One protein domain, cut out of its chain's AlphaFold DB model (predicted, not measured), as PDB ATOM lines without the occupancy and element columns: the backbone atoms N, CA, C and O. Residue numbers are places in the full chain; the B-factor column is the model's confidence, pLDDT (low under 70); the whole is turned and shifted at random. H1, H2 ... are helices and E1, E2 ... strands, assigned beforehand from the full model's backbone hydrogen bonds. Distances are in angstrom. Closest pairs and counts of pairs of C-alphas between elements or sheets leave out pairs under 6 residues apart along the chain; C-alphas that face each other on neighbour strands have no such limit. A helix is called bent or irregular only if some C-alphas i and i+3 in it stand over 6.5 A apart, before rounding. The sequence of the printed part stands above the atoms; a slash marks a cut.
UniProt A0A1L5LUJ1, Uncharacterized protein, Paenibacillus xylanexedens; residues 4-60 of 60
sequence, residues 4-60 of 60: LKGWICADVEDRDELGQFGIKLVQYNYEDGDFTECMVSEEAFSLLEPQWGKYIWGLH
ATOM      1  N   LEU A   4     173.980 107.405 193.301       83.12
ATOM      2  CA  LEU A   4     175.271 107.597 192.664       83.12
ATOM      3  C   LEU A   4     175.731 109.030 192.917       83.12
ATOM      4  O   LEU A   4     174.927 109.964 192.863       83.12
ATOM      5  N   LYS A   5     177.016 109.187 193.235       83.69
ATOM      6  CA  LYS A   5     177.637 110.489 193.473       83.69
ATOM      7  C   LYS A   5     178.500 110.880 192.286       83.69
ATOM      8  O   LYS A   5     179.215 110.042 191.744       83.69
ATOM      9  N   GLY A   6     178.453 112.149 191.918       86.69
ATOM     10  CA  GLY A   6     179.214 112.658 190.791       86.69
ATOM     11  C   GLY A   6     179.267 114.172 190.759       86.69
ATOM     12  O   GLY A   6     178.907 114.838 191.729       86.69
ATOM     13  N   TRP A   7     179.675 114.684 189.609       86.62
ATOM     14  CA  TRP A   7     179.746 116.102 189.303       86.62
ATOM     15  C   TRP A   7     178.956 116.406 188.028       86.62
ATOM     16  O   TRP A   7     178.795 115.541 187.162       86.62
ATOM     17  N   ILE A   8     178.462 117.635 187.910       85.88
ATOM     18  CA  ILE A   8     177.818 118.142 186.693       85.88
ATOM     19  C   ILE A   8     178.248 119.580 186.448       85.88
ATOM     20  O   ILE A   8     178.165 120.435 187.326       85.88
ATOM     21  N   CYS A   9     178.709 119.838 185.235       86.94
ATOM     22  CA  CYS A   9     179.018 121.164 184.738       86.94
ATOM     23  C   CYS A   9     177.722 121.779 184.198       86.94
ATOM     24  O   CYS A   9     177.229 121.390 183.134       86.94
ATOM     25  N   ALA A  10     177.134 122.666 184.994       86.25
ATOM     26  CA  ALA A  10     175.885 123.358 184.709       86.25
ATOM     27  C   ALA A  10     175.839 124.652 185.520       86.25
ATOM     28  O   ALA A  10     176.405 124.694 186.610       86.25
ATOM     29  N   ASP A  11     175.142 125.672 185.028       87.12
ATOM     30  CA  ASP A  11     175.019 126.941 185.737       87.12
ATOM     31  C   ASP A  11     174.082 126.818 186.945       87.12
ATOM     32  O   ASP A  11     173.221 125.935 187.032       87.12
ATOM     33  N   VAL A  12     174.195 127.760 187.884       85.94
ATOM     34  CA  VAL A  12     173.328 127.779 189.072       85.94
ATOM     35  C   VAL A  12     171.840 127.910 188.714       85.94
ATOM     36  O   VAL A  12     170.985 127.442 189.466       85.94
ATOM     37  N   GLU A  13     171.534 128.530 187.571       87.50
ATOM     38  CA  GLU A  13     170.175 128.717 187.047       87.50
ATOM     39  C   GLU A  13     169.546 127.398 186.583       87.50
ATOM     40  O   GLU A  13     168.333 127.220 186.673       87.50
ATOM     41  N   ASP A  14     170.372 126.438 186.167       85.50
ATOM     42  CA  ASP A  14     169.917 125.127 185.715       85.50
ATOM     43  C   ASP A  14     169.528 124.222 186.901       85.50
ATOM     44  O   ASP A  14     168.952 123.152 186.716       85.50
ATOM     45  N   ARG A  15     169.776 124.650 188.148       83.75
ATOM     46  CA  ARG A  15     169.520 123.854 189.356       83.75
ATOM     47  C   ARG A  15     168.085 123.337 189.455       83.75
ATOM     48  O   ARG A  15     167.877 122.176 189.813       83.75
ATOM     49  N   ASP A  16     167.110 124.200 189.183       85.19
ATOM     50  CA  ASP A  16     165.689 123.849 189.244       85.19
ATOM     51  C   ASP A  16     165.311 122.846 188.152       85.19
ATOM     52  O   ASP A  16     164.570 121.901 188.425       85.19
ATOM     53  N   GLU A  17     165.856 123.010 186.942       85.50
ATOM     54  CA  GLU A  17     165.682 122.046 185.855       85.50
ATOM     55  C   GLU A  17     166.253 120.696 186.277       85.50
ATOM     56  O   GLU A  17     165.522 119.713 186.312       85.50
ATOM     57  N   LEU A  18     167.513 120.652 186.712       81.69
ATOM     58  CA  LEU A  18     168.199 119.420 187.089       81.69
ATOM     59  C   LEU A  18     167.482 118.680 188.242       81.69
ATOM     60  O   LEU A  18     167.393 117.446 188.253       81.69
ATOM     61  N   GLY A  19     166.896 119.435 189.177       81.69
ATOM     62  CA  GLY A  19     166.054 118.913 190.252       81.69
ATOM     63  C   GLY A  19     164.812 118.159 189.767       81.69
ATOM     64  O   GLY A  19     164.438 117.151 190.372       81.69
ATOM     65  N   GLN A  20     164.197 118.580 188.655       82.75
ATOM     66  CA  GLN A  20     163.022 117.905 188.078       82.75
ATOM     67  C   GLN A  20     163.348 116.523 187.511       82.75
ATOM     68  O   GLN A  20     162.490 115.642 187.503       82.75
ATOM     69  N   PHE A  21     164.593 116.303 187.096       76.06
ATOM     70  CA  PHE A  21     165.066 115.002 186.618       76.06
ATOM     71  C   PHE A  21     165.488 114.074 187.767       76.06
ATOM     72  O   PHE A  21     165.968 112.966 187.535       76.06
ATOM     73  N   GLY A  22     165.298 114.507 189.017       78.56
ATOM     74  CA  GLY A  22     165.649 113.728 190.199       78.56
ATOM     75  C   GLY A  22     167.131 113.802 190.561       78.56
ATOM     76  O   GLY A  22     167.614 112.943 191.304       78.56
ATOM     77  N   ILE A  23     167.853 114.815 190.066       82.12
ATOM     78  CA  ILE A  23     169.227 115.097 190.485       82.12
ATOM     79  C   ILE A  23     169.197 116.014 191.695       82.12
ATOM     80  O   ILE A  23     168.581 117.078 191.702       82.12
ATOM     81  N   LYS A  24     169.911 115.616 192.739       85.81
ATOM     82  CA  LYS A  24     170.079 116.418 193.938       85.81
ATOM     83  C   LYS A  24     171.451 117.079 193.927       85.81
ATOM     84  O   LYS A  24     172.469 116.435 194.161       85.81
ATOM     85  N   LEU A  25     171.432 118.381 193.674       86.00
ATOM     86  CA  LEU A  25     172.602 119.252 193.645       86.00
ATOM     87  C   LEU A  25     172.875 119.790 195.052       86.00
ATOM     88  O   LEU A  25     172.051 120.527 195.615       86.00
ATOM     89  N   VAL A  26     174.005 119.387 195.633       85.38
ATOM     90  CA  VAL A  26     174.365 119.687 197.025       85.38
ATOM     91  C   VAL A  26     175.218 120.945 197.102       85.38
ATOM     92  O   VAL A  26     174.811 121.912 197.748       85.38
ATOM     93  N   GLN A  27     176.361 120.946 196.419       85.56
ATOM     94  CA  GLN A  27     177.330 122.035 196.454       85.56
ATOM     95  C   GLN A  27     177.605 122.546 195.043       85.56
ATOM     96  O   GLN A  27     177.898 121.756 194.151       85.56
ATOM     97  N   TYR A  28     177.503 123.865 194.873       87.81
ATOM     98  CA  TYR A  28     177.925 124.568 193.667       87.81
ATOM     99  C   TYR A  28     179.294 125.203 193.905       87.81
ATOM    100  O   TYR A  28     179.483 125.919 194.895       87.81
ATOM    101  N   ASN A  29     180.227 124.933 193.006       88.62
ATOM    102  CA  ASN A  29     181.545 125.525 192.953       88.62
ATOM    103  C   ASN A  29     181.508 126.743 192.023       88.62
ATOM    104  O   ASN A  29     181.425 126.621 190.805       88.62
ATOM    105  N   TYR A  30     181.571 127.936 192.616       83.50
ATOM    106  CA  TYR A  30     181.576 129.194 191.867       83.50
ATOM    107  C   TYR A  30     182.905 129.468 191.151       83.50
ATOM    108  O   TYR A  30     182.928 130.322 190.269       83.50
ATOM    109  N   GLU A  31     184.000 128.807 191.541       85.12
ATOM    110  CA  GLU A  31     185.312 129.006 190.912       85.12
ATOM    111  C   GLU A  31     185.397 128.282 189.565       85.12
ATOM    112  O   GLU A  31     185.851 128.868 188.583       85.12
ATOM    113  N   ASP A  32     184.898 127.046 189.507       82.25
ATOM    114  CA  ASP A  32     184.912 126.202 188.306       82.25
ATOM    115  C   ASP A  32     183.580 126.218 187.529       82.25
ATOM    116  O   ASP A  32     183.544 125.838 186.359       82.25
ATOM    117  N   GLY A  33     182.489 126.700 188.139       83.56
ATOM    118  CA  GLY A  33     181.166 126.743 187.507       83.56
ATOM    119  C   GLY A  33     180.519 125.361 187.374       83.56
ATOM    120  O   GLY A  33     179.914 125.044 186.351       83.56
ATOM    121  N   ASP A  34     180.676 124.513 188.389       86.62
ATOM    122  CA  ASP A  34     180.140 123.152 188.410       86.62
ATOM    123  C   ASP A  34     179.462 122.824 189.739       86.62
ATOM    124  O   ASP A  34     179.716 123.440 190.773       86.62
ATOM    125  N   PHE A  35     178.609 121.806 189.739       87.81
ATOM    126  CA  PHE A  35     178.169 121.175 190.970       87.81
ATOM    127  C   PHE A  35     179.019 119.939 191.242       87.81
ATOM    128  O   PHE A  35     178.854 118.891 190.615       87.81
ATOM    129  N   THR A  36     179.896 120.056 192.228       82.38
ATOM    130  CA  THR A  36     180.917 119.051 192.556       82.38
ATOM    131  C   THR A  36     180.352 117.907 193.398       82.38
ATOM    132  O   THR A  36     180.897 116.809 193.416       82.38
ATOM    133  N   GLU A  37     179.227 118.146 194.080       83.38
ATOM    134  CA  GLU A  37     178.488 117.123 194.820       83.38
ATOM    135  C   GLU A  37     177.067 116.984 194.272       83.38
ATOM    136  O   GLU A  37     176.123 117.658 194.702       83.38
ATOM    137  N   CYS A  38     176.917 116.061 193.329       84.62
ATOM    138  CA  CYS A  38     175.641 115.675 192.751       84.62
ATOM    139  C   CYS A  38     175.271 114.275 193.196       84.62
ATOM    140  O   CYS A  38     176.098 113.368 193.203       84.62
ATOM    141  N   MET A  39     174.006 114.094 193.547       85.75
ATOM    142  CA  MET A  39     173.437 112.798 193.871       85.75
ATOM    143  C   MET A  39     172.345 112.487 192.858       85.75
ATOM    144  O   MET A  39     171.362 113.219 192.764       85.75
ATOM    145  N   VAL A  40     172.509 111.399 192.117       82.56
ATOM    146  CA  VAL A  40     171.543 110.936 191.121       82.56
ATOM    147  C   VAL A  40     171.075 109.532 191.476       82.56
ATOM    148  O   VAL A  40     171.830 108.721 192.016       82.56
ATOM    149  N   SER A  41     169.807 109.242 191.219       81.94
ATOM    150  CA  SER A  41     169.281 107.884 191.381       81.94
ATOM    151  C   SER A  41     169.714 107.021 190.197       81.94
ATOM    152  O   SER A  41     169.808 107.520 189.081       81.94
ATOM    153  N   GLU A  42     169.932 105.724 190.406       79.50
ATOM    154  CA  GLU A  42     170.350 104.787 189.343       79.50
ATOM    155  C   GLU A  42     169.395 104.772 188.125       79.50
ATOM    156  O   GLU A  42     169.823 104.656 186.975       79.50
ATOM    157  N   GLU A  43     168.097 104.974 188.366       78.50
ATOM    158  CA  GLU A  43     167.079 105.105 187.313       78.50
ATOM    159  C   GLU A  43     167.285 106.365 186.463       78.50
ATOM    160  O   GLU A  43     167.254 106.298 185.238       78.50
ATOM    161  N   ALA A  44     167.549 107.506 187.108       74.75
ATOM    162  CA  ALA A  44     167.866 108.748 186.413       74.75
ATOM    163  C   ALA A  44     169.213 108.630 185.686       74.75
ATOM    164  O   ALA A  44     169.320 109.056 184.546       74.75
ATOM    165  N   PHE A  45     170.206 107.965 186.284       76.56
ATOM    166  CA  PHE A  45     171.491 107.689 185.637       76.56
ATOM    167  C   PHE A  45     171.311 106.955 184.300       76.56
ATOM    168  O   PHE A  45     171.802 107.421 183.277       76.56
ATOM    169  N   SER A  46     170.523 105.873 184.286       76.06
ATOM    170  CA  SER A  46     170.264 105.089 183.066       76.06
ATOM    171  C   SER A  46     169.528 105.873 181.972       76.06
ATOM    172  O   SER A  46     169.621 105.530 180.797       76.06
ATOM    173  N   LEU A  47     168.780 106.917 182.341       71.69
ATOM    174  CA  LEU A  47     168.069 107.786 181.396       71.69
ATOM    175  C   LEU A  47     168.951 108.917 180.841       71.69
ATOM    176  O   LEU A  47     168.568 109.550 179.860       71.69
ATOM    177  N   LEU A  48     170.103 109.178 181.465       69.00
ATOM    178  CA  LEU A  48     170.938 110.360 181.232       69.00
ATOM    179  C   LEU A  48     172.285 110.054 180.544       69.00
ATOM    180  O   LEU A  48     173.072 110.973 180.300       69.00
ATOM    181  N   GLU A  49     172.578 108.792 180.213       68.75
ATOM    182  CA  GLU A  49     173.841 108.412 179.564       68.75
ATOM    183  C   GLU A  49     173.910 108.811 178.073       68.75
ATOM    184  O   GLU A  49     172.946 108.591 177.334       68.75
ATOM    185  N   PRO A  50     175.065 109.291 177.552       61.12
ATOM    186  CA  PRO A  50     176.280 109.801 178.217       61.12
ATOM    187  C   PRO A  50     176.352 111.344 178.273       61.12
ATOM    188  O   PRO A  50     177.359 111.913 178.685       61.12
ATOM    189  N   GLN A  51     175.318 112.036 177.800       60.31
ATOM    190  CA  GLN A  51     175.290 113.488 177.643       60.31
ATOM    191  C   GLN A  51     173.868 113.977 177.882       60.31
ATOM    192  O   GLN A  51     172.923 113.547 177.216       60.31
ATOM    193  N   TRP A  52     173.706 114.875 178.846       70.19
ATOM    194  CA  TRP A  52     172.388 115.352 179.218       70.19
ATOM    195  C   TRP A  52     172.096 116.674 178.523       70.19
ATOM    196  O   TRP A  52     172.267 117.755 179.079       70.19
ATOM    197  N   GLY A  53     171.677 116.589 177.261       70.06
ATOM    198  CA  GLY A  53     171.425 117.775 176.447       70.06
ATOM    199  C   GLY A  53     172.686 118.634 176.314       70.06
ATOM    200  O   GLY A  53     173.589 118.270 175.564       70.06
ATOM    201  N   LYS A  54     172.732 119.764 177.035       76.50
ATOM    202  CA  LYS A  54     173.883 120.687 177.088       76.50
ATOM    203  C   LYS A  54     174.844 120.440 178.263       76.50
ATOM    204  O   LYS A  54     175.908 121.050 178.284       76.50
ATOM    205  N   TYR A  55     174.495 119.577 179.219       81.25
ATOM    206  CA  TYR A  55     175.267 119.385 180.448       81.25
ATOM    207  C   TYR A  55     176.282 118.253 180.326       81.25
ATOM    208  O   TYR A  55     175.961 117.142 179.885       81.25
ATOM    209  N   ILE A  56     177.501 118.536 180.779       80.75
ATOM    210  CA  ILE A  56     178.572 117.550 180.921       80.75
ATOM    211  C   ILE A  56     178.557 117.064 182.361       80.75
ATOM    212  O   ILE A  56     178.558 117.873 183.285       80.75
ATOM    213  N   TRP A  57     178.556 115.753 182.568       82.56
ATOM    214  CA  TRP A  57     178.521 115.175 183.904       82.56
ATOM    215  C   TRP A  57     179.307 113.871 183.963       82.56
ATOM    216  O   TRP A  57     179.609 113.260 182.934       82.56
ATOM    217  N   GLY A  58     179.640 113.444 185.175       77.12
ATOM    218  CA  GLY A  58     180.341 112.193 185.411       77.12
ATOM    219  C   GLY A  58     180.138 111.700 186.833       77.12
ATOM    220  O   GLY A  58     179.904 112.484 187.754       77.12
ATOM    221  N   LEU A  59     180.226 110.387 187.016       79.69
ATOM    222  CA  LEU A  59     180.297 109.788 188.345       79.69
ATOM    223  C   LEU A  59     181.737 109.794 188.857       79.69
ATOM    224  O   LEU A  59     182.682 109.816 188.065       79.69
ATOM    225  N   HIS A  60     181.886 109.770 190.180       69.12
ATOM    226  CA  HIS A  60     183.157 109.431 190.822       69.12
ATOM    227  C   HIS A  60     183.399 107.923 190.858       69.12
ATOM    228  O   HIS A  60     182.414 107.165 191.014       69.12
TER     229      HIS A  60
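This is residues 4 to 60 of the 60 residues of an uncharacterized protein of Paenibacillus xylanexedens (UniProt A0A1L5LUJ1). Picture one small, twisted sheet of four strands, with two short helices over one face and the other face bare. H1 lies along the E2 and E3 side of the sheet, while H2 follows directly on the end of E3; the turn of the hairpin E2 and E3 and H2 mark the two ends of the longest axis. The printed part has 57 residues, with two named helices and four named strands in the order E1, H1, E2, E3, H2, E4; the sheet order is E2, E3, E1, E4, all antiparallel, and the class is mixed, helices and strands. The whole is compact, with a radius of gyration of the C-alphas of 10.1 A and spans of 29 by 21 by 17 A.

Begin with E1, residues 4 to 9, an inner strand of the sheet. Its neighbour E3, residues 34 to 41, is antiparallel at 142 degrees; look for N 6 and O 38, 2.9 A apart. E3 bends by 69 degrees at residue 37. On its other side, E1 has the edge strand E4, residues 56 to 59, antiparallel at 157 degrees, with N 9 and O 56 at 2.8 A. The other edge strand, E2, residues 24 to 29, forms a hairpin with E3, with N 26 and O 37 at 2.9 A. The sheet is strongly twisted, but only just: its C-alphas lie up to 4.2 A off the best plane. H1, residues 12 to 20, is on the sheet at a height of 9.2 A, along the strands at 7 degrees to E2 on the local plane. It lies over E2 and, only just, over E3, on which 3 of its C-alphas fall; its closest C-alphas to E2 are those of Arg 15 and Leu 25, 7.0 A apart. H1 is irregular, only just: C-alphas 13 and 16 are 7.0 A apart. H2, residues 42 to 48, is on the same face at a height of 8.9 A and lies only just over E3, on which 3 of its C-alphas fall. H1 and H2 are apart. In H2 every O i to N i+4 pair is within hydrogen-bond range; in H1, 3 of 5 are.

Find C-alpha 4 at (175.271, 107.597, 192.664); from there E1 runs 16.2 A to residue 9. H1 covers 14.3 A, E2 14.7 A and E3 19.0 A, ending at C-alpha 41 at (169.281, 107.884, 191.381). E4 ends at C-alpha 59, at (180.297, 109.788, 188.345).

The C-alphas of Glu 31 and Glu 43 are the two farthest apart, 30.3 A. The printed part has no cut and no long link. The mean pLDDT of the printed part is 81.0; residues 48 to 51 and residue 60 are under 70.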